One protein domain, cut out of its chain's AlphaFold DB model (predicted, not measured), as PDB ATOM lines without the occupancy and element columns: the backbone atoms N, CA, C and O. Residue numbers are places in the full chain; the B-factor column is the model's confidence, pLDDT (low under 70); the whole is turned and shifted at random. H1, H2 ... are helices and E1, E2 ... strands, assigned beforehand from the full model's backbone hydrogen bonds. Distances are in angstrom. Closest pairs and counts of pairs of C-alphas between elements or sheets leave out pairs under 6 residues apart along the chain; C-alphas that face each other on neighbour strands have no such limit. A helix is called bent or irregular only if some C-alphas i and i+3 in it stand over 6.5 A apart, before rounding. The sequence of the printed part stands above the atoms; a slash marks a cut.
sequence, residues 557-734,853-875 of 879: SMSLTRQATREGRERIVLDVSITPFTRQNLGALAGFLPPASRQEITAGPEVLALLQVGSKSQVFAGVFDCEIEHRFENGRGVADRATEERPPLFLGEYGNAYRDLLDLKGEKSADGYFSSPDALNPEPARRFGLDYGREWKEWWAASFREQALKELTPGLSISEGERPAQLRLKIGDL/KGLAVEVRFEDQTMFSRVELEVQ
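This is residues 557 to 734 and 853 to 875 of the 879 residues of an uncharacterized protein of Caulifigura coniformis (UniProt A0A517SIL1). A long, twisted wall of eleven antiparallel strands has part of one face covered by the small sheet E3 E12, and near its E9 end it curls round H3. The hairpin E6 E7 lies far from this body, and residues 584 to 589 of H1 stand free. The printed part has 201 residues with three named helices and fifteen named strands, in the order E1 E2 H1 E3 E4 E5 E6 E7 E8 H2 E9 E10 E11 H3 E12 E13 E14 E15 along the chain, and the class is mostly strand, with strands holding 99 and helices 23 of the 122 residues in named elements. The large sheet runs E1 E2 E15 E14 E13 E4 E5 E8 E11 E10 E9. The whole is only just compact, close to loose, with a radius of gyration of the C-alphas of 19.4 A and spans of 52 by 43 by 32 A.

In sheet order, E1 is residues 557 to 564 (23.6 A), starting at C-alpha 557 (37.818, 62.083, 7.310); E2 570 to 578 (26.0 A); E15 865 to 874 (28.4 A), ending at C-alpha 874 (34.109, 41.629, -2.632); E14 853 to 862 (29.8 A); E13 727 to 731; E4 607 to 614; E5 618 to 624; E8 649 to 654; E11 699 to 703; E10 692 to 696; E9 673 to 675. The other named elements are E3, residues 597 to 602; E12, 717 to 725, which bends by 101 degrees at residue 722; E6, 630 to 633; E7, 636 to 639; H1, 583 to 591; H2, 659 to 662; and H3, 706 to 715 (15.2 A).

E1 and E9 are the large sheet's edge strands. In the hairpin E14 and E15, N 858 and O 869 are 2.8 A apart; between E13 and E4, N 610 and O 730 are 2.8 A apart. E9 E10 E11 form a meander, each strand the antiparallel neighbour of the one before, with N 674 and O 693 at 2.8 A and N 694 and O 701 at 2.8 A. The large sheet and E3 E12 form a sandwich, two sheets face to face, their strands at 50 degrees; N 600 and O 719 are 2.9 A apart. H3 is on one face of the large sheet, giving two layers; its closest C-alphas to E10 are Tyr 692 and Glu 706, 5.5 A. H2 only grazes the sheet, as does H1, only just on it with 5 pairs of C-alphas within 10 A. In the hairpin E6 and E7, N 633 and O 636 are 2.9 A apart. H1 is irregular, C-alphas 585 and 588 being 9.1 A apart; H2 and H3 only just, at 6.6 A for C-alphas 659 and 662 and for 711 and 714. O i to N i+4 pairs are within hydrogen-bond range in 0 of 5 in H1, with 5 of 6 O i to N i+3 pairs, and in 4 of 6 in H3; H2 is too short for such a pair.

The C-alphas of Asn 634 and Asp 863, the two farthest apart, are 54.4 A apart. Residues 735 to 852 are not printed; C-alphas 734 and 853 are 6.9 A apart across the cut. The link E9 to E10 is long, with 16 residues. Mean pLDDT of the printed part is 78.3; 54 residues are under 70, among them 580 to 594, 632 to 646 and 677 to 689.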
ATOM      1  N   SER A 557      37.217  62.364   8.612       86.50
ATOM      2  CA  SER A 557      37.818  62.083   7.310       86.50
ATOM      3  C   SER A 557      37.702  60.605   6.991       86.50
ATOM      4  O   SER A 557      37.923  59.748   7.843       86.50
ATOM      5  N   MET A 558      37.373  60.300   5.745       88.69
ATOM      6  CA  MET A 558      37.341  58.941   5.230       88.69
ATOM      7  C   MET A 558      38.081  58.898   3.902       88.69
ATOM      8  O   MET A 558      37.815  59.728   3.033       88.69
ATOM      9  N   SER A 559      38.973  57.930   3.716       90.00
ATOM     10  CA  SER A 559      39.549  57.625   2.408       90.00
ATOM     11  C   SER A 559      39.159  56.230   1.959       90.00
ATOM     12  O   SER A 559      39.272  55.277   2.727       90.00
ATOM     13  N   LEU A 560      38.741  56.122   0.704       89.19
ATOM     14  CA  LEU A 560      38.345  54.882   0.059       89.19
ATOM     15  C   LEU A 560      39.328  54.559  -1.072       89.19
ATOM     16  O   LEU A 560      39.505  55.362  -1.996       89.19
ATOM     17  N   THR A 561      39.951  53.384  -1.005       87.75
ATOM     18  CA  THR A 561      40.809  52.831  -2.062       87.75
ATOM     19  C   THR A 561      40.308  51.474  -2.530       87.75
ATOM     20  O   THR A 561      39.644  50.731  -1.803       87.75
ATOM     21  N   ARG A 562      40.641  51.150  -3.780       85.44
ATOM     22  CA  ARG A 562      40.362  49.859  -4.402       85.44
ATOM     23  C   ARG A 562      41.672  49.170  -4.738       85.44
ATOM     24  O   ARG A 562      42.541  49.761  -5.373       85.44
ATOM     25  N   GLN A 563      41.770  47.902  -4.364       84.75
ATOM     26  CA  GLN A 563      42.917  47.052  -4.642       84.75
ATOM     27  C   GLN A 563      42.445  45.780  -5.349       84.75
ATOM     28  O   GLN A 563      41.517  45.109  -4.897       84.75
ATOM     29  N   ALA A 564      43.077  45.443  -6.473       78.62
ATOM     30  CA  ALA A 564      42.856  44.154  -7.118       78.62
ATOM     31  C   ALA A 564      43.527  43.049  -6.290       78.62
ATOM     32  O   ALA A 564      44.665  43.218  -5.845       78.62
ATOM     33  N   THR A 565      42.855  41.914  -6.101       75.31
ATOM     34  CA  THR A 565      43.436  40.758  -5.404       75.31
ATOM     35  C   THR A 565      43.739  39.614  -6.379       75.31
ATOM     36  O   THR A 565      43.287  39.604  -7.526       75.31
ATOM     37  N   ARG A 566      44.556  38.641  -5.945       61.06
ATOM     38  CA  ARG A 566      45.084  37.555  -6.801       61.06
ATOM     39  C   ARG A 566      44.022  36.570  -7.313       61.06
ATOM     40  O   ARG A 566      44.302  35.848  -8.261       61.06
ATOM     41  N   GLU A 567      42.824  36.552  -6.730       66.12
ATOM     42  CA  GLU A 567      41.768  35.566  -7.026       66.12
ATOM     43  C   GLU A 567      40.622  36.121  -7.885       66.12
ATOM     44  O   GLU A 567      39.515  35.588  -7.875       66.12
ATOM     45  N   GLY A 568      40.840  37.235  -8.592       71.38
ATOM     46  CA  GLY A 568      39.750  37.906  -9.306       71.38
ATOM     47  C   GLY A 568      38.674  38.450  -8.360       71.38
ATOM     48  O   GLY A 568      37.528  38.604  -8.772       71.38
ATOM     49  N   ARG A 569      39.039  38.719  -7.098       80.12
ATOM     50  CA  ARG A 569      38.250  39.499  -6.139       80.12
ATOM     51  C   ARG A 569      38.777  40.934  -6.100       80.12
ATOM     52  O   ARG A 569      39.893  41.224  -6.540       80.12
ATOM     53  N   GLU A 570      37.986  41.833  -5.538       85.06
ATOM     54  CA  GLU A 570      38.425  43.190  -5.226       85.06
ATOM     55  C   GLU A 570      38.445  43.387  -3.713       85.06
ATOM     56  O   GLU A 570      37.611  42.844  -2.988       85.06
ATOM     57  N   ARG A 571      39.421  44.152  -3.225       88.44
ATOM     58  CA  ARG A 571      39.467  44.615  -1.843       88.44
ATOM     59  C   ARG A 571      39.196  46.105  -1.828       88.44
ATOM     60  O   ARG A 571      39.919  46.889  -2.445       88.44
ATOM     61  N   ILE A 572      38.146  46.476  -1.119       88.25
ATOM     62  CA  ILE A 572      37.756  47.857  -0.892       88.25
ATOM     63  C   ILE A 572      38.220  48.224   0.509       88.25
ATOM     64  O   ILE A 572      37.840  47.577   1.481       88.25
ATOM     65  N   VAL A 573      39.070  49.237   0.608       89.31
ATOM     66  CA  VAL A 573      39.638  49.687   1.877       89.31
ATOM     67  C   VAL A 573      39.065  51.055   2.200       89.31
ATOM     68  O   VAL A 573      39.242  52.004   1.439       89.31
ATOM     69  N   LEU A 574      38.392  51.148   3.339       89.50
ATOM     70  CA  LEU A 574      37.881  52.380   3.913       89.50
ATOM     71  C   LEU A 574      38.678  52.693   5.183       89.50
ATOM     72  O   LEU A 574      38.496  52.055   6.218       89.50
ATOM     73  N   ASP A 575      39.551  53.690   5.107       89.62
ATOM     74  CA  ASP A 575      40.227  54.254   6.274       89.62
ATOM     75  C   ASP A 575      39.400  55.440   6.786       89.62
ATOM     76  O   ASP A 575      39.283  56.463   6.113       89.62
ATOM     77  N   VAL A 576      38.830  55.318   7.979       86.94
ATOM     78  CA  VAL A 576      38.119  56.379   8.697       86.94
ATOM     79  C   VAL A 576      39.034  56.929   9.781       86.94
ATOM     80  O   VAL A 576      39.569  56.177  10.595       86.94
ATOM     81  N   SER A 577      39.190  58.244   9.842       84.81
ATOM     82  CA  SER A 577      39.804  58.911  10.982       84.81
ATOM     83  C   SER A 577      38.877  59.977  11.548       84.81
ATOM     84  O   SER A 577      38.265  60.758  10.819       84.81
ATOM     85  N   ILE A 578      38.768  59.986  12.873       79.81
ATOM     86  CA  ILE A 578      38.110  61.050  13.625       79.81
ATOM     87  C   ILE A 578      39.222  61.851  14.282       79.81
ATOM     88  O   ILE A 578      39.960  61.312  15.115       79.81
ATOM     89  N   THR A 579      39.402  63.098  13.850       71.38
ATOM     90  CA  THR A 579      40.569  63.890  14.234       71.38
ATOM     91  C   THR A 579      40.284  65.394  14.269       71.38
ATOM     92  O   THR A 579      39.694  65.924  13.327       71.38
ATOM     93  N   PRO A 580      40.738  66.114  15.310       63.28
ATOM     94  CA  PRO A 580      41.325  65.612  16.559       63.28
ATOM     95  C   PRO A 580      40.255  65.014  17.496       63.28
ATOM     96  O   PRO A 580      39.262  65.660  17.787       63.28
ATOM     97  N   PHE A 581      40.468  63.797  17.989       65.62
ATOM     98  CA  PHE A 581      39.603  63.057  18.908       65.62
ATOM     99  C   PHE A 581      40.016  63.254  20.369       65.62
ATOM    100  O   PHE A 581      41.187  63.090  20.711       65.62
ATOM    101  N   THR A 582      39.076  63.530  21.275       59.62
ATOM    102  CA  THR A 582      39.397  63.605  22.714       59.62
ATOM    103  C   THR A 582      39.054  62.303  23.440       59.62
ATOM    104  O   THR A 582      37.917  61.840  23.416       59.62
ATOM    105  N   ARG A 583      40.017  61.719  24.176       57.84
ATOM    106  CA  ARG A 583      39.789  60.496  24.983       57.84
ATOM    107  C   ARG A 583      38.662  60.639  26.013       57.84
ATOM    108  O   ARG A 583      38.101  59.635  26.432       57.84
ATOM    109  N   GLN A 584      38.315  61.865  26.408       55.50
ATOM    110  CA  GLN A 584      37.210  62.136  27.332       55.50
ATOM    111  C   GLN A 584      35.840  61.729  26.750       55.50
ATOM    112  O   GLN A 584      34.956  61.363  27.519       55.50
ATOM    113  N   ASN A 585      35.694  61.692  25.416       54.69
ATOM    114  CA  ASN A 585      34.477  61.243  24.728       54.69
ATOM    115  C   ASN A 585      34.264  59.714  24.789       54.69
ATOM    116  O   ASN A 585      33.162  59.244  24.533       54.69
ATOM    117  N   LEU A 586      35.282  58.926  25.164       56.53
ATOM    118  CA  LEU A 586      35.148  57.475  25.386       56.53
ATOM    119  C   LEU A 586      34.539  57.138  26.761       56.53
ATOM    120  O   LEU A 586      34.263  55.972  27.046       56.53
ATOM    121  N   GLY A 587      34.349  58.132  27.637       60.50
ATOM    122  CA  GLY A 587      33.825  57.920  28.986       60.50
ATOM    123  C   GLY A 587      34.627  56.863  29.756       60.50
ATOM    124  O   GLY A 587      35.858  56.887  29.772       60.50
ATOM    125  N   ALA A 588      33.930  55.902  30.369       49.88
ATOM    126  CA  ALA A 588      34.554  54.807  31.115       49.88
ATOM    127  C   ALA A 588      35.459  53.906  30.248       49.88
ATOM    128  O   ALA A 588      36.408  53.334  30.780       49.88
ATOM    129  N   LEU A 589      35.225  53.808  28.929       50.03
ATOM    130  CA  LEU A 589      36.003  52.952  28.017       50.03
ATOM    131  C   LEU A 589      37.455  53.429  27.855       50.03
ATOM    132  O   LEU A 589      38.342  52.609  27.623       50.03
ATOM    133  N   ALA A 590      37.728  54.727  28.051       57.00
ATOM    134  CA  ALA A 590      39.079  55.289  27.968       57.00
ATOM    135  C   ALA A 590      40.062  54.642  28.958       57.00
ATOM    136  O   ALA A 590      41.254  54.550  28.671       57.00
ATOM    137  N   GLY A 591      39.569  54.205  30.124       56.12
ATOM    138  CA  GLY A 591      40.380  53.570  31.166       56.12
ATOM    139  C   GLY A 591      40.695  52.092  30.910       56.12
ATOM    140  O   GLY A 591      41.539  51.534  31.607       56.12
ATOM    141  N   PHE A 592      40.037  51.463  29.929       56.66
ATOM    142  CA  PHE A 592      40.167  50.030  29.631       56.66
ATOM    143  C   PHE A 592      40.978  49.724  28.366       56.66
ATOM    144  O   PHE A 592      41.406  48.585  28.194       56.66
ATOM    145  N   LEU A 593      41.209  50.715  27.499       65.44
ATOM    146  CA  LEU A 593      41.913  50.520  26.231       65.44
ATOM    147  C   LEU A 593      43.446  50.591  26.435       65.44
ATOM    148  O   LEU A 593      43.968  51.655  26.776       65.44
ATOM    149  N   PRO A 594      44.196  49.495  26.221       68.81
ATOM    150  CA  PRO A 594      45.649  49.425  26.378       68.81
ATOM    151  C   PRO A 594      46.338  50.059  25.161       68.81
ATOM    152  O   PRO A 594      45.657  50.412  24.202       68.81
ATOM    153  N   PRO A 595      47.674  50.183  25.121       77.81
ATOM    154  CA  PRO A 595      48.370  50.559  23.891       77.81
ATOM    155  C   PRO A 595      48.004  49.635  22.719       77.81
ATOM    156  O   PRO A 595      47.800  48.434  22.906       77.81
ATOM    157  N   ALA A 596      47.937  50.186  21.506       83.50
ATOM    158  CA  ALA A 596      47.699  49.387  20.308       83.50
ATOM    159  C   ALA A 596      48.810  48.342  20.134       83.50
ATOM    160  O   ALA A 596      49.995  48.669  20.188       83.50
ATOM    161  N   SER A 597      48.420  47.085  19.920       84.12
ATOM    162  CA  SER A 597      49.350  45.960  19.804       84.12
ATOM    163  C   SER A 597      49.301  45.377  18.403       84.12
ATOM    164  O   SER A 597      48.235  45.311  17.791       84.12
ATOM    165  N   ARG A 598      50.451  44.937  17.888       89.50
ATOM    166  CA  ARG A 598      50.511  44.113  16.670       89.50
ATOM    167  C   ARG A 598      50.175  42.654  16.930       89.50
ATOM    168  O   ARG A 598      49.894  41.940  15.983       89.50
ATOM    169  N   GLN A 599      50.183  42.211  18.184       88.25
ATOM    170  CA  GLN A 599      49.737  40.863  18.497       88.25
ATOM    171  C   GLN A 599      48.255  40.725  18.144       88.25
ATOM    172  O   GLN A 599      47.434  41.572  18.513       88.25
ATOM    173  N   GLU A 600      47.944  39.661  17.422       90.88
ATOM    174  CA  GLU A 600      46.608  39.303  16.979       90.88
ATOM    175  C   GLU A 600      46.351  37.825  17.284       90.88
ATOM    176  O   GLU A 600      47.212  36.976  17.054       90.88
ATOM    177  N   ILE A 601      45.146  37.521  17.763       91.56
ATOM    178  CA  ILE A 601      44.647  36.155  17.872       91.56
ATOM    179  C   ILE A 601      44.183  35.700  16.493       91.56
ATOM    180  O   ILE A 601      43.336  36.322  15.855       91.56
ATOM    181  N   THR A 602      44.718  34.579  16.044       92.44
ATOM    182  CA  THR A 602      44.253  33.863  14.860       92.44
ATOM    183  C   THR A 602      43.565  32.581  15.289       92.44
ATOM    184  O   THR A 602      43.974  31.943  16.258       92.44
ATOM    185  N   ALA A 603      42.502  32.224  14.575       92.50
ATOM    186  CA  ALA A 603      41.753  30.991  14.772       92.50
ATOM    187  C   ALA A 603      41.786  30.147  13.491       92.50
ATOM    188  O   ALA A 603      42.189  30.642  12.433       92.50
ATOM    189  N   GLY A 604      41.391  28.879  13.595       90.31
ATOM    190  CA  GLY A 604      41.304  27.988  12.448       90.31
ATOM    191  C   GLY A 604      40.105  28.302  11.538       90.31
ATOM    192  O   GLY A 604      39.308  29.203  11.822       90.31
ATOM    193  N   PRO A 605      39.972  27.573  10.414       88.62
ATOM    194  CA  PRO A 605      38.908  27.783   9.426       88.62
ATOM    195  C   PRO A 605      37.490  27.522   9.962       88.62
ATOM    196  O   PRO A 605      36.518  27.908   9.324       88.62
ATOM    197  N   GLU A 606      37.354  26.877  11.120       88.31
ATOM    198  CA  GLU A 606      36.089  26.647  11.821       88.31
ATOM    199  C   GLU A 606      35.463  27.915  12.424       88.31
ATOM    200  O   GLU A 606      34.301  27.889  12.831       88.31
ATOM    201  N   VAL A 607      36.203  29.026  12.502       91.31
ATOM    202  CA  VAL A 607      35.711  30.299  13.041       91.31
ATOM    203  C   VAL A 607      35.274  31.223  11.905       91.31
ATOM    204  O   VAL A 607      36.092  31.713  11.131       91.31
ATOM    205  N   LEU A 608      33.972  31.516  11.844       91.31
ATOM    206  CA  LEU A 608      33.395  32.410  10.839       91.31
ATOM    207  C   LEU A 608      33.620  33.885  11.175       91.31
ATOM    208  O   LEU A 608      33.860  34.696  10.282       91.31
ATOM    209  N   ALA A 609      33.502  34.241  12.454       93.19
ATOM    210  CA  ALA A 609      33.675  35.608  12.923       93.19
ATOM    211  C   ALA A 609      34.482  35.645  14.219       93.19
ATOM    212  O   ALA A 609      34.231  34.850  15.124       93.19
ATOM    213  N   LEU A 610      35.412  36.590  14.326       94.50
ATOM    214  CA  LEU A 610      36.273  36.776  15.489       94.50
ATOM    215  C   LEU A 610      36.397  38.266  15.818       94.50
ATOM    216  O   LEU A 610      36.938  39.042  15.032       94.50
ATOM    217  N   LEU A 611      35.916  38.646  16.997       93.62
ATOM    218  CA  LEU A 611      36.109  39.945  17.626       93.62
ATOM    219  C   LEU A 611      37.201  39.826  18.691       93.62
ATOM    220  O   LEU A 611      37.158  38.932  19.529       93.62
ATOM    221  N   GLN A 612      38.149  40.753  18.692       90.94
ATOM    222  CA  GLN A 612      39.233  40.841  19.661       90.94
ATOM    223  C   GLN A 612      39.304  42.256  20.208       90.94
ATOM    224  O   GLN A 612      39.247  43.229  19.452       90.94
ATOM    225  N   VAL A 613      39.470  42.359  21.521       86.56
ATOM    226  CA  VAL A 613      39.627  43.621  22.234       86.56
ATOM    227  C   VAL A 613      40.880  43.524  23.093       86.56
ATOM    228  O   VAL A 613      40.987  42.692  23.996       86.56
ATOM    229  N   GLY A 614      41.847  44.389  22.804       74.06
ATOM    230  CA  GLY A 614      42.998  44.590  23.665       74.06
ATOM    231  C   GLY A 614      42.550  45.210  24.987       74.06
ATOM    232  O   GLY A 614      41.819  46.198  24.990       74.06
ATOM    233  N   SER A 615      43.024  44.652  26.101       66.19
ATOM    234  CA  SER A 615      42.917  45.196  27.463       66.19
ATOM    235  C   SER A 615      44.228  44.952  28.245       66.19
ATOM    236  O   SER A 615      45.306  44.942  27.651       66.19
ATOM    237  N   LYS A 616      44.174  44.721  29.569       66.38
ATOM    238  CA  LYS A 616      45.305  44.141  30.332       66.38
ATOM    239  C   LYS A 616      45.691  42.733  29.836       66.38
ATOM    240  O   LYS A 616      46.796  42.277  30.106       66.38
ATOM    241  N   SER A 617      44.783  42.090  29.108       76.50
ATOM    242  CA  SER A 617      44.906  40.823  28.385       76.50
ATOM    243  C   SER A 617      44.164  40.927  27.041       76.50
ATOM    244  O   SER A 617      43.469  41.917  26.784       76.50
ATOM    245  N   GLN A 618      44.301  39.949  26.146       85.31
ATOM    246  CA  GLN A 618      43.547  39.931  24.889       85.31
ATOM    247  C   GLN A 618      42.259  39.130  25.061       85.31
ATOM    248  O   GLN A 618      42.290  37.904  25.091       85.31
ATOM    249  N   VAL A 619      41.130  39.829  25.171       88.88
ATOM    250  CA  VAL A 619      39.803  39.202  25.217       88.88
ATOM    251  C   VAL A 619      39.306  39.014  23.793       88.88
ATOM    252  O   VAL A 619      39.452  39.907  22.956       88.88
ATOM    253  N   PHE A 620      38.702  37.866  23.511       91.69
ATOM    254  CA  PHE A 620      38.152  37.559  22.199       91.69
ATOM    255  C   PHE A 620      36.798  36.868  22.299       91.69
ATOM    256  O   PHE A 620      36.534  36.132  23.240       91.69
ATOM    257  N   ALA A 621      35.939  37.088  21.314       92.19
ATOM    258  CA  ALA A 621      34.663  36.403  21.166       92.19
ATOM    259  C   ALA A 621      34.424  36.100  19.691       92.19
ATOM    260  O   ALA A 621      34.912  36.825  18.825       92.19
ATOM    261  N   GLY A 622      33.665  35.060  19.381       91.69
ATOM    262  CA  GLY A 622      33.442  34.708  17.989       91.69
ATOM    263  C   GLY A 622      32.260  33.794  17.743       91.69
ATOM    264  O   GLY A 622      31.562  33.375  18.668       91.69
ATOM    265  N   VAL A 623      32.051  33.524  16.457       90.56
ATOM    266  CA  VAL A 623      30.990  32.671  15.920       90.56
ATOM    267  C   VAL A 623      31.636  31.511  15.172       90.56
ATOM    268  O   VAL A 623      32.487  31.735  14.307       90.56
ATOM    269  N   PHE A 624      31.226  30.285  15.484       88.94
ATOM    270  CA  PHE A 624      31.636  29.099  14.736       88.94
ATOM    271  C   PHE A 624      30.886  28.961  13.423       88.94
ATOM    272  O   PHE A 624      29.697  29.273  13.337       88.94
ATOM    273  N   ASP A 625      31.570  28.400  12.433       89.44
ATOM    274  CA  ASP A 625      30.932  27.940  11.217       89.44
ATOM    275  C   ASP A 625      30.363  26.525  11.395       89.44
ATOM    276  O   ASP A 625      31.054  25.509  11.238       89.44
ATOM    277  N   CYS A 626      29.082  26.456  11.751       85.12
ATOM    278  CA  CYS A 626      28.342  25.211  11.909       85.12
ATOM    279  C   CYS A 626      27.019  25.247  11.143       85.12
ATOM    280  O   CYS A 626      26.453  26.310  10.894       85.12
ATOM    281  N   GLU A 627      26.506  24.071  10.800       82.19
ATOM    282  CA  GLU A 627      25.124  23.953  10.346       82.19
ATOM    283  C   GLU A 627      24.202  24.099  11.560       82.19
ATOM    284  O   GLU A 627      24.506  23.581  12.637       82.19
ATOM    285  N   ILE A 628      23.122  24.859  11.385       77.31
ATOM    286  CA  ILE A 628      22.042  24.986  12.362       77.31
ATOM    287  C   ILE A 628      20.781  24.470  11.688       77.31
ATOM    288  O   ILE A 628      20.347  25.009  10.655       77.31
ATOM    289  N   GLU A 629      20.203  23.422  12.269       74.69
ATOM    290  CA  GLU A 629      18.939  22.887  11.789       74.69
ATOM    291  C   GLU A 629      17.834  23.924  11.995       74.69
ATOM    292  O   GLU A 629      17.636  24.504  13.067       74.69
ATOM    293  N   HIS A 630      17.106  24.200  10.923       73.38
ATOM    294  CA  HIS A 630      16.008  25.147  10.934       73.38
ATOM    295  C   HIS A 630      14.858  24.567  10.138       73.38
ATOM    296  O   HIS A 630      15.038  23.892   9.125       73.38
ATOM    297  N   ARG A 631      13.653  24.882  10.592       70.81
ATOM    298  CA  ARG A 631      12.420  24.516   9.913       70.81
ATOM    299  C   ARG A 631      11.627  25.767   9.610       70.81
ATOM    300  O   ARG A 631      11.651  26.741  10.365       70.81
ATOM    301  N   PHE A 632      10.902  25.744   8.502       63.88
ATOM    302  CA  PHE A 632       9.936  26.789   8.225       63.88
ATOM    303  C   PHE A 632       8.572  26.382   8.769       63.88
ATOM    304  O   PHE A 632       7.940  25.444   8.284       63.88
ATOM    305  N   GLU A 633       8.100  27.125   9.762       58.84
ATOM    306  CA  GLU A 633       6.746  27.007  10.291       58.84
ATOM    307  C   GLU A 633       6.008  28.312  10.026       58.84
ATOM    308  O   GLU A 633       6.433  29.391  10.442       58.84
ATOM    309  N   ASN A 634       4.887  28.233   9.309       54.62
ATOM    310  CA  ASN A 634       4.087  29.401   8.946       54.62
ATOM    311  C   ASN A 634       4.880  30.514   8.218       54.62
ATOM    312  O   ASN A 634       4.614  31.702   8.415       54.62
ATOM    313  N   GLY A 635       5.877  30.124   7.413       52.97
ATOM    314  CA  GLY A 635       6.765  31.008   6.649       52.97
ATOM    315  C   GLY A 635       7.716  31.840   7.502       52.97
ATOM    316  O   GLY A 635       8.245  32.847   7.032       52.97
ATOM    317  N   ARG A 636       7.942  31.410   8.747       55.94
ATOM    318  CA  ARG A 636       9.026  31.872   9.610       55.94
ATOM    319  C   ARG A 636      10.017  30.743   9.826       55.94
ATOM    320  O   ARG A 636       9.633  29.592   9.989       55.94
ATOM    321  N   GLY A 637      11.286  31.104   9.846       58.47
ATOM    322  CA  GLY A 637      12.403  30.212  10.089       58.47
ATOM    323  C   GLY A 637      12.504  30.116  11.584       58.47
ATOM    324  O   GLY A 637      12.850  31.090  12.249       58.47
ATOM    325  N   VAL A 638      12.104  28.976  12.108       60.84
ATOM    326  CA  VAL A 638      12.206  28.683  13.523       60.84
ATOM    327  C   VAL A 638      13.371  27.716  13.630       60.84
ATOM    328  O   VAL A 638      13.372  26.674  12.973       60.84
ATOM    329  N   ALA A 639      14.392  28.095  14.402       60.75
ATOM    330  CA  ALA A 639      15.382  27.124  14.853       60.75
ATOM    331  C   ALA A 639      14.604  25.989  15.526       60.75
ATOM    332  O   ALA A 639      13.703  26.269  16.326       60.75
ATOM    333  N   ASP A 640      14.839  24.748  15.107       58.22
ATOM    334  CA  ASP A 640      13.983  23.650  15.534       58.22
ATOM    335  C   ASP A 640      14.009  23.544  17.066       58.22
ATOM    336  O   ASP A 640      15.057  23.460  17.684       58.22
ATOM    337  N   ARG A 641      12.840  23.606  17.713       48.25
ATOM    338  CA  ARG A 641      12.743  23.519  19.179       48.25
ATOM    339  C   ARG A 641      13.062  22.120  19.706       48.25
ATOM    340  O   ARG A 641      13.280  21.981  20.904       48.25
ATOM    341  N   ALA A 642      13.017  21.095  18.850       45.91
ATOM    342  CA  ALA A 642      13.379  19.727  19.213       45.91
ATOM    343  C   ALA A 642      14.900  19.546  19.353       45.91
ATOM    344  O   ALA A 642      15.346  18.641  20.057       45.91
ATOM    345  N   THR A 643      15.683  20.431  18.735       50.53
ATOM    346  CA  THR A 643      17.120  20.571  18.931       50.53
ATOM    347  C   THR A 643      17.355  21.841  19.749       50.53
ATOM    348  O   THR A 643      17.330  22.953  19.240       50.53
ATOM    349  N   GLU A 644      17.570  21.715  21.061       51.28
ATOM    350  CA  GLU A 644      18.097  22.806  21.900       51.28
ATOM    351  C   GLU A 644      19.538  23.166  21.469       51.28
ATOM    352  O   GLU A 644      20.504  23.014  22.218       51.28
ATOM    353  N   GLU A 645      19.730  23.595  20.223       59.09
ATOM    354  CA  GLU A 645      21.024  23.990  19.701       59.09
ATOM    355  C   GLU A 645      21.406  25.322  20.326       59.09
ATOM    356  O   GLU A 645      20.962  26.406  19.942       59.09
ATOM    357  N   ARG A 646      22.233  25.221  21.367       68.88
ATOM    358  CA  ARG A 646      22.807  26.382  22.029       68.88
ATOM    359  C   ARG A 646      23.600  27.226  21.010       68.88
ATOM    360  O   ARG A 646      24.208  26.651  20.101       68.88
ATOM    361  N   PRO A 647      23.644  28.564  21.157       73.00
ATOM    362  CA  PRO A 647      24.263  29.458  20.177       73.00
ATOM    363  C   PRO A 647      25.699  29.041  19.804       73.00
ATOM    364  O   PRO A 647      26.457  28.652  20.696       73.00
ATOM    365  N   PRO A 648      26.133  29.176  18.534       82.12
ATOM    366  CA  PRO A 648      27.497  28.849  18.098       82.12
ATOM    367  C   PRO A 648      28.504  29.937  18.502       82.12
ATOM    368  O   PRO A 648      29.339  30.359  17.706       82.12
ATOM    369  N   LEU A 649      28.393  30.436  19.731       86.31
ATOM    370  CA  LEU A 649      29.178  31.542  20.257       86.31
ATOM    371  C   LEU A 649      30.256  31.030  21.207       86.31
ATOM    372  O   LEU A 649      30.034  30.102  21.986       86.31
ATOM    373  N   PHE A 650      31.405  31.694  21.182       89.31
ATOM    374  CA  PHE A 650      32.459  31.505  22.170       89.31
ATOM    375  C   PHE A 650      33.006  32.834  22.665       89.31
ATOM    376  O   PHE A 650      32.905  33.866  22.000       89.31
ATOM    377  N   LEU A 651      33.618  32.770  23.840       91.38
ATOM    378  CA  LEU A 651      34.342  33.852  24.486       91.38
ATOM    379  C   LEU A 651      35.646  33.281  25.038       91.38
ATOM    380  O   LEU A 651      35.674  32.149  25.506       91.38
ATOM    381  N   GLY A 652      36.715  34.056  25.028       89.88
ATOM    382  CA  GLY A 652      37.979  33.652  25.607       89.88
ATOM    383  C   GLY A 652      38.906  34.817  25.896       89.88
ATOM    384  O   GLY A 652      38.593  35.986  25.672       89.88
ATOM    385  N   GLU A 653      40.060  34.466  26.437       89.44
ATOM    386  CA  GLU A 653      41.096  35.382  26.864       89.44
ATOM    387  C   GLU A 653      42.485  34.764  26.664       89.44
ATOM    388  O   GLU A 653      42.694  33.575  26.907       89.44
ATOM    389  N   TYR A 654      43.446  35.605  26.284       89.00
ATOM    390  CA  TYR A 654      44.879  35.348  26.382       89.00
ATOM    391  C   TYR A 654      45.514  36.365  27.351       89.00
ATOM    392  O   TYR A 654      45.546  37.560  27.050       89.00
ATOM    393  N   GLY A 655      45.983  35.920  28.527       82.31
ATOM    394  CA  GLY A 655      46.623  36.789  29.539       82.31
ATOM    395  C   GLY A 655      46.050  36.755  30.969       82.31
ATOM    396  O   GLY A 655      46.479  37.552  31.800       82.31
ATOM    397  N   ASN A 656      45.142  35.822  31.282       74.94
ATOM    398  CA  ASN A 656      44.695  35.452  32.643       74.94
ATOM    399  C   ASN A 656      44.105  36.565  33.554       74.94
ATOM    400  O   ASN A 656      44.012  36.363  34.764       74.94
ATOM    401  N   ALA A 657      43.697  37.722  33.036       76.69
ATOM    402  CA  ALA A 657      43.197  38.858  33.815       76.69
ATOM    403  C   ALA A 657      41.686  38.812  34.139       76.69
ATOM    404  O   ALA A 657      41.277  39.416  35.132       76.69
ATOM    405  N   TYR A 658      40.859  38.127  33.339       70.69
ATOM    406  CA  TYR A 658      39.389  38.099  33.477       70.69
ATOM    407  C   TYR A 658      38.801  36.704  33.716       70.69
ATOM    408  O   TYR A 658      37.600  36.580  33.958       70.69
ATOM    409  N   ARG A 659      39.640  35.667  33.713       70.44
ATOM    410  CA  ARG A 659      39.275  34.267  33.976       70.44
ATOM    411  C   ARG A 659      38.337  34.063  35.178       70.44
ATOM    412  O   ARG A 659      37.379  33.299  35.076       70.44
ATOM    413  N   ASP A 660      38.576  34.742  36.300       66.31
ATOM    414  CA  ASP A 660      37.806  34.537  37.542       66.31
ATOM    415  C   ASP A 660      36.416  35.207  37.529       66.31
ATOM    416  O   ASP A 660      35.609  34.996  38.436       66.31
ATOM    417  N   LEU A 661      36.102  36.007  36.501       62.97
ATOM    418  CA  LEU A 661      34.885  36.823  36.437       62.97
ATOM    419  C   LEU A 661      33.637  36.037  35.986       62.97
ATOM    420  O   LEU A 661      32.519  36.517  36.165       62.97
ATOM    421  N   LEU A 662      33.814  34.839  35.413       59.91
ATOM    422  CA  LEU A 662      32.738  34.043  34.795       59.91
ATOM    423  C   LEU A 662      32.315  32.795  35.599       59.91
ATOM    424  O   LEU A 662      31.435  32.062  35.158       59.91
ATOM    425  N   ASP A 663      32.887  32.588  36.792       54.59
ATOM    426  CA  ASP A 663      32.518  31.578  37.811       54.59
ATOM    427  C   ASP A 663      32.107  30.186  37.275       54.59
ATOM    428  O   ASP A 663      31.068  29.630  37.646       54.59
ATOM    429  N   LEU A 664      32.934  29.595  36.405       62.44
ATOM    430  CA  LEU A 664      32.763  28.214  35.940       62.44
ATOM    431  C   LEU A 664      33.493  27.243  36.887       62.44
ATOM    432  O   LEU A 664      34.661  26.908  36.697       62.44
ATOM    433  N   LYS A 665      32.806  26.810  37.950       59.31
ATOM    434  CA  LYS A 665      33.329  25.903  38.995       59.31
ATOM    435  C   LYS A 665      33.110  24.417  38.661       59.31
ATOM    436  O   LYS A 665      32.386  23.727  39.376       59.31
ATOM    437  N   GLY A 666      33.704  23.939  37.567       66.31
ATOM    438  CA  GLY A 666      33.708  22.517  37.184       66.31
ATOM    439  C   GLY A 666      35.012  21.793  37.544       66.31
ATOM    440  O   GLY A 666      36.063  22.429  37.653       66.31
ATOM    441  N   GLU A 667      34.967  20.464  37.697       73.00
ATOM    442  CA  GLU A 667      36.187  19.643  37.750       73.00
ATOM    443  C   GLU A 667      36.912  19.685  36.397       73.00
ATOM    444  O   GLU A 667      36.291  19.599  35.336       73.00
ATOM    445  N   LYS A 668      38.240  19.841  36.436       79.88
ATOM    446  CA  LYS A 668      39.082  20.002  35.244       79.88
ATOM    447  C   LYS A 668      39.696  18.671  34.830       79.88
ATOM    448  O   LYS A 668      40.302  17.985  35.650       79.88
ATOM    449  N   SER A 669      39.587  18.339  33.547       83.56
ATOM    450  CA  SER A 669      40.294  17.215  32.938       83.56
ATOM    451  C   SER A 669      41.801  17.485  32.836       83.56
ATOM    452  O   SER A 669      42.256  18.623  32.972       83.56
ATOM    453  N   ALA A 670      42.586  16.441  32.544       81.75
ATOM    454  CA  ALA A 670      44.034  16.559  32.343       81.75
ATOM    455  C   ALA A 670      44.413  17.534  31.206       81.75
ATOM    456  O   ALA A 670      45.441  18.201  31.286       81.75
ATOM    457  N   ASP A 671      43.553  17.665  30.192       81.62
ATOM    458  CA  ASP A 671      43.731  18.572  29.048       81.62
ATOM    459  C   ASP A 671      43.128  19.973  29.273       81.62
ATOM    460  O   ASP A 671      43.076  20.798  28.348       81.62
ATOM    461  N   GLY A 672      42.662  20.235  30.500       84.56
ATOM    462  CA  GLY A 672      42.180  21.532  30.967       84.56
ATOM    463  C   GLY A 672      40.719  21.848  30.649       84.56
ATOM    464  O   GLY A 672      40.295  22.978  30.885       84.56
ATOM    465  N   TYR A 673      39.947  20.892  30.121       87.50
ATOM    466  CA  TYR A 673      38.510  21.060  29.864       87.50
ATOM    467  C   TYR A 673      37.693  20.889  31.141       87.50
ATOM    468  O   TYR A 673      38.016  20.055  31.981       87.50
ATOM    469  N   PHE A 674      36.605  21.633  31.257       84.69
ATOM    470  CA  PHE A 674      35.641  21.521  32.343       84.69
ATOM    471  C   PHE A 674      34.241  21.881  31.844       84.69
ATOM    472  O   PHE A 674      34.067  22.585  30.846       84.69
ATOM    473  N   SER A 675      33.231  21.415  32.565       78.44
ATOM    474  CA  SER A 675      31.830  21.766  32.351       78.44
ATOM    475  C   SER A 675      31.206  22.246  33.654       78.44
ATOM    476  O   SER A 675      31.636  21.871  34.748       78.44
ATOM    477  N   SER A 676      30.188  23.096  33.548       70.12
ATOM    478  CA  SER A 676      29.354  23.438  34.700       70.12
ATOM    479  C   SER A 676      28.671  22.172  35.252       70.12
ATOM    480  O   SER A 676      28.209  21.354  34.451       70.12
ATOM    481  N   PRO A 677      28.532  22.003  36.584       60.38
ATOM    482  CA  PRO A 677      27.794  20.880  37.177       60.38
ATOM    483  C   PRO A 677      26.353  20.740  36.650       60.38
ATOM    484  O   PRO A 677      25.822  19.635  36.595       60.38
ATOM    485  N   ASP A 678      25.752  21.855  36.218       58.97
ATOM    486  CA  ASP A 678      24.396  21.937  35.665       58.97
ATOM    487  C   ASP A 678      24.351  21.884  34.126       58.97
ATOM    488  O   ASP A 678      23.279  22.035  33.549       58.97
ATOM    489  N   ALA A 679      25.472  21.642  33.428       56.44
ATOM    490  CA  ALA A 679      25.520  21.600  31.956       56.44
ATOM    491  C   ALA A 679      24.589  20.535  31.329       56.44
ATOM    492  O   ALA A 679      24.359  20.566  30.119       56.44
ATOM    493  N   LEU A 680      24.067  19.613  32.149       56.19
ATOM    494  CA  LEU A 680      23.152  18.523  31.804       56.19
ATOM    495  C   LEU A 680      21.685  18.781  32.229       56.19
ATOM    496  O   LEU A 680      20.846  17.913  32.002       56.19
ATOM    497  N   ASN A 681      21.364  19.923  32.857       53.84
ATOM    498  CA  ASN A 681      20.012  20.248  33.340       53.84
ATOM    499  C   ASN A 681      19.230  21.128  32.326       53.84
ATOM    500  O   ASN A 681      19.731  22.187  31.955       53.84
ATOM    501  N   PRO A 682      18.000  20.747  31.916       51.66
ATOM    502  CA  PRO A 682      17.189  21.471  30.917       51.66
ATOM    503  C   PRO A 682      16.324  22.645  31.451       51.66
ATOM    504  O   PRO A 682      15.516  23.203  30.717       51.66
ATOM    505  N   GLU A 683      16.449  23.045  32.721       51.44
ATOM    506  CA  GLU A 683      15.727  24.201  33.308       51.44
ATOM    507  C   GLU A 683      16.524  25.515  33.120       51.44
ATOM    508  O   GLU A 683      17.748  25.464  32.977       51.44
ATOM    509  N   PRO A 684      15.884  26.707  33.085       46.91
ATOM    510  CA  PRO A 684      16.445  27.884  32.425       46.91
ATOM    511  C   PRO A 684      17.767  28.318  33.063       46.91
ATOM    512  O   PRO A 684      17.832  28.723  34.226       46.91
ATOM    513  N   ALA A 685      18.821  28.221  32.252       44.78
ATOM    514  CA  ALA A 685      20.199  28.505  32.604       44.78
ATOM    515  C   ALA A 685      20.374  29.888  33.256       44.78
ATOM    516  O   ALA A 685      19.664  30.856  32.972       44.78
ATOM    517  N   ARG A 686      21.389  29.982  34.125       47.66
ATOM    518  CA  ARG A 686      21.888  31.238  34.703       47.66
ATOM    519  C   ARG A 686      22.054  32.337  33.641       47.66
ATOM    520  O   ARG A 686      22.269  32.066  32.467       47.66
ATOM    521  N   ARG A 687      22.113  33.582  34.127       45.78
ATOM    522  CA  ARG A 687      22.236  34.892  33.444       45.78
ATOM    523  C   ARG A 687      23.094  35.012  32.152       45.78
ATOM    524  O   ARG A 687      22.954  36.046  31.512       45.78
ATOM    525  N   PHE A 688      23.955  34.047  31.781       52.62
ATOM    526  CA  PHE A 688      24.859  34.116  30.607       52.62
ATOM    527  C   PHE A 688      25.028  32.825  29.750       52.62
ATOM    528  O   PHE A 688      25.382  32.962  28.585       52.62
ATOM    529  N   GLY A 689      24.776  31.603  30.256       63.09
ATOM    530  CA  GLY A 689      24.679  30.360  29.443       63.09
ATOM    531  C   GLY A 689      25.955  29.695  28.861       63.09
ATOM    532  O   GLY A 689      25.828  28.790  28.045       63.09
ATOM    533  N   LEU A 690      27.180  30.087  29.239       71.94
ATOM    534  CA  LEU A 690      28.430  29.456  28.753       71.94
ATOM    535  C   LEU A 690      28.805  28.195  29.564       71.94
ATOM    536  O   LEU A 690      29.520  28.292  30.557       71.94
ATOM    537  N   ASP A 691      28.335  27.014  29.159       76.62
ATOM    538  CA  ASP A 691      28.384  25.802  30.002       76.62
ATOM    539  C   ASP A 691      29.682  24.976  29.941       76.62
ATOM    540  O   ASP A 691      29.926  24.156  30.834       76.62
ATOM    541  N   TYR A 692      30.517  25.174  28.917       85.12
ATOM    542  CA  TYR A 692      31.766  24.432  28.715       85.12
ATOM    543  C   TYR A 692      32.953  25.385  28.640       85.12
ATOM    544  O   TYR A 692      32.874  26.410  27.965       85.12
ATOM    545  N   GLY A 693      34.072  25.030  29.273       87.62
ATOM    546  CA  GLY A 693      35.290  25.836  29.247       87.62
ATOM    547  C   GLY A 693      36.576  25.016  29.190       87.62
ATOM    548  O   GLY A 693      36.589  23.813  29.450       87.62
ATOM    549  N   ARG A 694      37.661  25.661  28.756       89.31
ATOM    550  CA  ARG A 694      39.006  25.085  28.668       89.31
ATOM    551  C   ARG A 694      40.033  26.103  29.133       89.31
ATOM    552  O   ARG A 694      39.989  27.264  28.736       89.31
ATOM    553  N   GLU A 695      40.995  25.639  29.915       88.38
ATOM    554  CA  GLU A 695      42.179  26.394  30.316       88.38
ATOM    555  C   GLU A 695      43.448  25.680  29.870       88.38
ATOM    556  O   GLU A 695      43.626  24.495  30.143       88.38
ATOM    557  N   TRP A 696      44.356  26.393  29.204       89.69
ATOM    558  CA  TRP A 696      45.643  25.832  28.810       89.69
ATOM    559  C   TRP A 696      46.708  26.926  28.714       89.69
ATOM    560  O   TRP A 696      46.576  27.887  27.963       89.69
ATOM    561  N   LYS A 697      47.814  26.772  29.450       86.81
ATOM    562  CA  LYS A 697      48.881  27.788  29.528       86.81
ATOM    563  C   LYS A 697      48.318  29.167  29.940       86.81
ATOM    564  O   LYS A 697      47.840  29.310  31.059       86.81
ATOM    565  N   GLU A 698      48.394  30.161  29.055       88.00
ATOM    566  CA  GLU A 698      47.900  31.537  29.245       88.00
ATOM    567  C   GLU A 698      46.528  31.780  28.598       88.00
ATOM    568  O   GLU A 698      46.053  32.917  28.562       88.00
ATOM    569  N   TRP A 699      45.915  30.726  28.057       90.31
ATOM    570  CA  TRP A 699      44.631  30.784  27.382       90.31
ATOM    571  C   TRP A 699      43.500  30.286  28.269       90.31
ATOM    572  O   TRP A 699      43.620  29.289  28.992       90.31
ATOM    573  N   TRP A 700      42.363  30.943  28.107       88.62
ATOM    574  CA  TRP A 700      41.079  30.534  28.641       88.62
ATOM    575  C   TRP A 700      40.018  30.723  27.553       88.62
ATOM    576  O   TRP A 700      40.041  31.716  26.829       88.62
ATOM    577  N   ALA A 701      39.098  29.775  27.407       89.94
ATOM    578  CA  ALA A 701      37.959  29.909  26.503       89.94
ATOM    579  C   ALA A 701      36.733  29.189  27.062       89.94
ATOM    580  O   ALA A 701      36.860  28.174  27.747       89.94
ATOM    581  N   ALA A 702      35.552  29.692  26.727       88.62
ATOM    582  CA  ALA A 702      34.266  29.111  27.054       88.62
ATOM    583  C   ALA A 702      33.311  29.174  25.858       88.62
ATOM    584  O   ALA A 702      33.377  30.074  25.018       88.62
ATOM    585  N   SER A 703      32.415  28.198  25.786       87.69
ATOM    586  CA  SER A 703      31.431  28.043  24.721       87.69
ATOM    587  C   SER A 703      30.142  27.466  25.282       87.69
ATOM    588  O   SER A 703      30.134  26.741  26.280       87.69
ATOM    589  N   PHE A 704      29.044  27.733  24.588       82.06
ATOM    590  CA  PHE A 704      27.780  27.059  24.843       82.06
ATOM    591  C   PHE A 704      27.827  25.569  24.450       82.06
ATOM    592  O   PHE A 704      27.048  24.774  24.974       82.06
ATOM    593  N   ARG A 705      28.740  25.171  23.547       80.88
ATOM    594  CA  ARG A 705      28.861  23.810  22.992       80.88
ATOM    595  C   ARG A 705      30.247  23.217  23.261       80.88
ATOM    596  O   ARG A 705      31.261  23.801  22.878       80.88
ATOM    597  N   GLU A 706      30.287  22.014  23.831       83.88
ATOM    598  CA  GLU A 706      31.539  21.307  24.145       83.88
ATOM    599  C   GLU A 706      32.375  21.016  22.894       83.88
ATOM    600  O   GLU A 706      33.583  21.244  22.875       83.88
ATOM    601  N   GLN A 707      31.730  20.533  21.828       82.38
ATOM    602  CA  GLN A 707      32.409  20.200  20.576       82.38
ATOM    603  C   GLN A 707      33.056  21.432  19.937       82.38
ATOM    604  O   GLN A 707      34.214  21.375  19.538       82.38
ATOM    605  N   ALA A 708      32.351  22.562  19.930       82.81
ATOM    606  CA  ALA A 708      32.867  23.799  19.362       82.81
ATOM    607  C   ALA A 708      34.127  24.273  20.114       82.81
ATOM    608  O   ALA A 708      35.125  24.656  19.513       82.81
ATOM    609  N   LEU A 709      34.142  24.141  21.444       87.12
ATOM    610  CA  LEU A 709      35.330  24.423  22.250       87.12
ATOM    611  C   LEU A 709      36.508  23.478  21.930       87.12
ATOM    612  O   LEU A 709      37.662  23.914  21.897       87.12
ATOM    613  N   LYS A 710      36.238  22.191  21.680       88.25
ATOM    614  CA  LYS A 710      37.267  21.214  21.276       88.25
ATOM    615  C   LYS A 710      37.851  21.507  19.892       88.25
ATOM    616  O   LYS A 710      39.037  21.267  19.693       88.25
ATOM    617  N   GLU A 711      37.046  22.040  18.977       87.50
ATOM    618  CA  GLU A 711      37.465  22.427  17.622       87.50
ATOM    619  C   GLU A 711      38.238  23.759  17.608       87.50
ATOM    620  O   GLU A 711      39.266  23.852  16.947       87.50
ATOM    621  N   LEU A 712      37.815  24.751  18.403       88.56
ATOM    622  CA  LEU A 712      38.455  26.074  18.501       88.56
ATOM    623  C   LEU A 712      39.874  26.028  19.059       88.56
ATOM    624  O   LEU A 712      40.803  26.654  18.554       88.56
ATOM    625  N   THR A 713      40.017  25.368  20.204       88.50
ATOM    626  CA  THR A 713      41.184  25.560  21.070       88.50
ATOM    627  C   THR A 713      42.517  25.076  20.472       88.50
ATOM    628  O   THR A 713      43.536  25.681  20.802       88.50
ATOM    629  N   PRO A 714      42.571  24.068  19.570       89.62
ATOM    630  CA  PRO A 714      43.778  23.745  18.802       89.62
ATOM    631  C   PRO A 714      44.162  24.785  17.735       89.62
ATOM    632  O   PRO A 714      45.344  24.896  17.420       89.62
ATOM    633  N   GLY A 715      43.190  25.513  17.169       89.06
ATOM    634  CA  GLY A 715      43.402  26.504  16.105       89.06
ATOM    635  C   GLY A 715      43.802  27.894  16.611       89.06
ATOM    636  O   GLY A 715      44.326  28.708  15.847       89.06
ATOM    637  N   LEU A 716      43.589  28.168  17.902       92.31
ATOM    638  CA  LEU A 716      43.947  29.437  18.528       92.31
ATOM    639  C   LEU A 716      45.465  29.626  18.618       92.31
ATOM    640  O   LEU A 716      46.196  28.819  19.193       92.31
ATOM    641  N   SER A 717      45.934  30.743  18.077       93.06
ATOM    642  CA  SER A 717      47.345  31.124  18.058       93.06
ATOM    643  C   SER A 717      47.503  32.639  18.143       93.06
ATOM    644  O   SER A 717      46.577  33.384  17.836       93.06
ATOM    645  N   ILE A 718      48.679  33.098  18.575       91.38
ATOM    646  CA  ILE A 718      49.068  34.507  18.473       91.38
ATOM    647  C   ILE A 718      49.959  34.666  17.246       91.38
ATOM    648  O   ILE A 718      50.937  33.933  17.086       91.38
ATOM    649  N   SER A 719      49.641  35.646  16.412       91.50
ATOM    650  CA  SER A 719      50.446  36.071  15.270       91.50
ATOM    651  C   SER A 719      50.747  37.571  15.349       91.50
ATOM    652  O   SER A 719      50.195  38.293  16.185       91.50
ATOM    653  N   GLU A 720      51.671  38.043  14.512       89.81
ATOM    654  CA  GLU A 720      51.932  39.473  14.343       89.81
ATOM    655  C   GLU A 720      51.103  39.997  13.162       89.81
ATOM    656  O   GLU A 720      51.340  39.630  12.012       89.81
ATOM    657  N   GLY A 721      50.117  40.843  13.453       85.62
ATOM    658  CA  GLY A 721      49.307  41.528  12.455       85.62
ATOM    659  C   GLY A 721      50.076  42.651  11.755       85.62
ATOM    660  O   GLY A 721      51.023  43.225  12.299       85.62
ATOM    661  N   GLU A 722      49.627  43.016  10.551       85.62
ATOM    662  CA  GLU A 722      50.269  44.047   9.720       85.62
ATOM    663  C   GLU A 722      50.349  45.412  10.423       85.62
ATOM    664  O   GLU A 722      51.291  46.186  10.219       85.62
ATOM    665  N   ARG A 723      49.347  45.721  11.254       87.06
ATOM    666  CA  ARG A 723      49.182  47.016  11.916       87.06
ATOM    667  C   ARG A 723      48.851  46.858  13.400       87.06
ATOM    668  O   ARG A 723      48.174  45.905  13.799       87.06
ATOM    669  N   PRO A 724      49.300  47.805  14.244       89.00
ATOM    670  CA  PRO A 724      48.885  47.843  15.636       89.00
ATOM    671  C   PRO A 724      47.413  48.269  15.742       89.00
ATOM    672  O   PRO A 724      47.025  49.299  15.189       89.00
ATOM    673  N   ALA A 725      46.614  47.504  16.487       89.19
ATOM    674  CA  ALA A 725      45.203  47.789  16.745       89.19
ATOM    675  C   ALA A 725      44.831  47.477  18.204       89.19
ATOM    676  O   ALA A 725      45.535  46.741  18.897       89.19
ATOM    677  N   GLN A 726      43.733  48.073  18.671       88.12
ATOM    678  CA  GLN A 726      43.114  47.780  19.970       88.12
ATOM    679  C   GLN A 726      41.828  46.972  19.813       88.12
ATOM    680  O   GLN A 726      41.514  46.176  20.688       88.12
ATOM    681  N   LEU A 727      41.101  47.148  18.708       89.75
ATOM    682  CA  LEU A 727      39.959  46.310  18.353       89.75
ATOM    683  C   LEU A 727      40.200  45.699  16.979       89.75
ATOM    684  O   LEU A 727      40.617  46.407  16.059       89.75
ATOM    685  N   ARG A 728      39.920  44.402  16.845       92.75
ATOM    686  CA  ARG A 728      39.893  43.699  15.559       92.75
ATOM    687  C   ARG A 728      38.600  42.918  15.427       92.75
ATOM    688  O   ARG A 728      38.238  42.191  16.342       92.75
ATOM    689  N   LEU A 729      37.931  43.040  14.294       94.00
ATOM    690  CA  LEU A 729      36.824  42.183  13.895       94.00
ATOM    691  C   LEU A 729      37.183  41.566  12.549       94.00
ATOM    692  O   LEU A 729      37.487  42.295  11.613       94.00
ATOM    693  N   LYS A 730      37.126  40.244  12.441       94.50
ATOM    694  CA  LYS A 730      37.229  39.523  11.170       94.50
ATOM    695  C   LYS A 730      35.964  38.705  10.965       94.50
ATOM    696  O   LYS A 730      35.512  38.057  11.903       94.50
ATOM    697  N   ILE A 731      35.400  38.747   9.765       93.44
ATOM    698  CA  ILE A 731      34.253  37.949   9.325       93.44
ATOM    699  C   ILE A 731      34.615  37.335   7.969       93.44
ATOM    700  O   ILE A 731      35.028  38.056   7.060       93.44
ATOM    701  N   GLY A 732      34.489  36.014   7.851       91.69
ATOM    702  CA  GLY A 732      34.739  35.259   6.621       91.69
ATOM    703  C   GLY A 732      33.603  35.347   5.592       91.69
ATOM    704  O   GLY A 732      32.667  36.136   5.733       91.69
ATOM    705  N   ASP A 733      33.675  34.516   4.549       91.31
ATOM    706  CA  ASP A 733      32.666  34.467   3.482       91.31
ATOM    707  C   ASP A 733      31.351  33.858   3.995       91.31
ATOM    708  O   ASP A 733      31.177  32.640   4.045       91.31
ATOM    709  N   LEU A 734      30.395  34.722   4.344       88.12
ATOM    710  CA  LEU A 734      29.057  34.324   4.793       88.12
ATOM    711  C   LEU A 734      28.257  33.566   3.720       88.12
ATOM    712  O   LEU A 734      27.290  32.883   4.048       88.12
ATOM    713  N   LYS A 853      32.578  38.836   0.521       88.12
ATOM    714  CA  LYS A 853      33.444  37.656   0.684       88.12
ATOM    715  C   LYS A 853      34.258  37.669   1.967       88.12
ATOM    716  O   LYS A 853      34.777  36.638   2.372       88.12
ATOM    717  N   GLY A 854      34.334  38.817   2.620       89.75
ATOM    718  CA  GLY A 854      34.958  38.951   3.921       89.75
ATOM    719  C   GLY A 854      34.952  40.398   4.376       89.75
ATOM    720  O   GLY A 854      34.869  41.321   3.563       89.75
ATOM    721  N   LEU A 855      35.036  40.590   5.684       92.00
ATOM    722  CA  LEU A 855      35.135  41.895   6.320       92.00
ATOM    723  C   LEU A 855      36.208  41.832   7.402       92.00
ATOM    724  O   LEU A 855      36.159  40.973   8.280       92.00
ATOM    725  N   ALA A 856      37.142  42.773   7.374       93.38
ATOM    726  CA  ALA A 856      38.069  43.020   8.464       93.38
ATOM    727  C   ALA A 856      37.928  44.469   8.933       93.38
ATOM    728  O   ALA A 856      37.948  45.392   8.126       93.38
ATOM    729  N   VAL A 857      37.784  44.676  10.237       92.81
ATOM    730  CA  VAL A 857      37.755  45.998  10.862       92.81
ATOM    731  C   VAL A 857      38.849  46.058  11.911       92.81
ATOM    732  O   VAL A 857      38.882  45.237  12.824       92.81
ATOM    733  N   GLU A 858      39.717  47.053  11.813       92.88
ATOM    734  CA  GLU A 858      40.731  47.361  12.817       92.88
ATOM    735  C   GLU A 858      40.462  48.755  13.377       92.88
ATOM    736  O   GLU A 858      40.210  49.686  12.616       92.88
ATOM    737  N   VAL A 859      40.519  48.925  14.698       90.12
ATOM    738  CA  VAL A 859      40.411  50.242  15.345       90.12
ATOM    739  C   VAL A 859      41.613  50.473  16.244       90.12
ATOM    740  O   VAL A 859      41.994  49.603  17.033       90.12
ATOM    741  N   ARG A 860      42.202  51.666  16.143       87.75
ATOM    742  CA  ARG A 860      43.282  52.142  17.010       87.75
ATOM    743  C   ARG A 860      43.042  53.588  17.430       87.75
ATOM    744  O   ARG A 860      42.570  54.411  16.651       87.75
ATOM    745  N   PHE A 861      43.430  53.898  18.653       82.62
ATOM    746  CA  PHE A 861      43.402  55.217  19.255       82.62
ATOM    747  C   PHE A 861      44.850  55.661  19.481       82.62
ATOM    748  O   PHE A 861      45.579  55.057  20.269       82.62
ATOM    749  N   GLU A 862      45.273  56.714  18.790       76.56
ATOM    750  CA  GLU A 862      46.628  57.271  18.854       76.56
ATOM    751  C   GLU A 862      46.522  58.762  19.175       76.56
ATOM    752  O   GLU A 862      45.827  59.490  18.472       76.56
ATOM    753  N   ASP A 863      47.159  59.209  20.260       73.19
ATOM    754  CA  ASP A 863      47.090  60.589  20.761       73.19
ATOM    755  C   ASP A 863      45.656  61.150  20.825       73.19
ATOM    756  O   ASP A 863      44.858  60.750  21.681       73.19
ATOM    757  N   GLN A 864      45.351  62.066  19.897       72.81
ATOM    758  CA  GLN A 864      44.055  62.681  19.655       72.81
ATOM    759  C   GLN A 864      43.464  62.221  18.315       72.81
ATOM    760  O   GLN A 864      43.015  63.032  17.515       72.81
ATOM    761  N   THR A 865      43.534  60.946  17.951       75.19
ATOM    762  CA  THR A 865      42.901  60.442  16.725       75.19
ATOM    763  C   THR A 865      42.422  59.015  16.923       75.19
ATOM    764  O   THR A 865      43.172  58.143  17.361       75.19
ATOM    765  N   MET A 866      41.161  58.770  16.574       84.12
ATOM    766  CA  MET A 866      40.660  57.415  16.377       84.12
ATOM    767  C   MET A 866      40.803  57.076  14.898       84.12
ATOM    768  O   MET A 866      40.249  57.775  14.054       84.12
ATOM    769  N   PHE A 867      41.522  56.004  14.591       87.50
ATOM    770  CA  PHE A 867      41.585  55.425  13.257       87.50
ATOM    771  C   PHE A 867      40.793  54.127  13.248       87.50
ATOM    772  O   PHE A 867      41.011  53.260  14.094       87.50
ATOM    773  N   SER A 868      39.919  53.974  12.266       89.81
ATOM    774  CA  SER A 868      39.310  52.706  11.911       89.81
ATOM    775  C   SER A 868      39.673  52.381  10.473       89.81
ATOM    776  O   SER A 868      39.580  53.237   9.601       89.81
ATOM    777  N   ARG A 869      40.094  51.150  10.221       91.75
ATOM    778  CA  ARG A 869      40.289  50.635   8.875       91.75
ATOM    779  C   ARG A 869      39.335  49.490   8.648       91.75
ATOM    780  O   ARG A 869      39.336  48.531   9.413       91.75
ATOM    781  N   VAL A 870      38.541  49.607   7.600       91.19
ATOM    782  CA  VAL A 870      37.582  48.604   7.168       91.19
ATOM    783  C   VAL A 870      38.059  48.067   5.826       91.19
ATOM    784  O   VAL A 870      38.134  48.807   4.851       91.19
ATOM    785  N   GLU A 871      38.400  46.788   5.773       92.00
ATOM    786  CA  GLU A 871      38.726  46.081   4.540       92.00
ATOM    787  C   GLU A 871      37.567  45.153   4.195       92.00
ATOM    788  O   GLU A 871      37.234  44.243   4.954       92.00
ATOM    789  N   LEU A 872      36.939  45.403   3.054       89.19
ATOM    790  CA  LEU A 872      35.858  44.591   2.528       89.19
ATOM    791  C   LEU A 872      36.368  43.826   1.311       89.19
ATOM    792  O   LEU A 872      36.776  44.425   0.314       89.19
ATOM    793  N   GLU A 873      36.345  42.502   1.389       89.56
ATOM    794  CA  GLU A 873      36.600  41.648   0.236       89.56
ATOM    795  C   GLU A 873      35.297  41.406  -0.504       89.56
ATOM    796  O   GLU A 873      34.296  40.991   0.087       89.56
ATOM    797  N   VAL A 874      35.308  41.671  -1.805       85.69
ATOM    798  CA  VAL A 874      34.109  41.629  -2.632       85.69
ATOM    799  C   VAL A 874      34.344  40.873  -3.925       85.69
ATOM    800  O   VAL A 874      35.443  40.869  -4.488       85.69
ATOM    801  N   GLN A 875      33.283  40.254  -4.428       82.31
ATOM    802  CA  GLN A 875      33.265  39.782  -5.804       82.31
ATOM    803  C   GLN A 875      33.112  41.002  -6.737       82.31
ATOM    804  O   GLN A 875      32.133  41.735  -6.571       82.31
TER     805      GLN A 875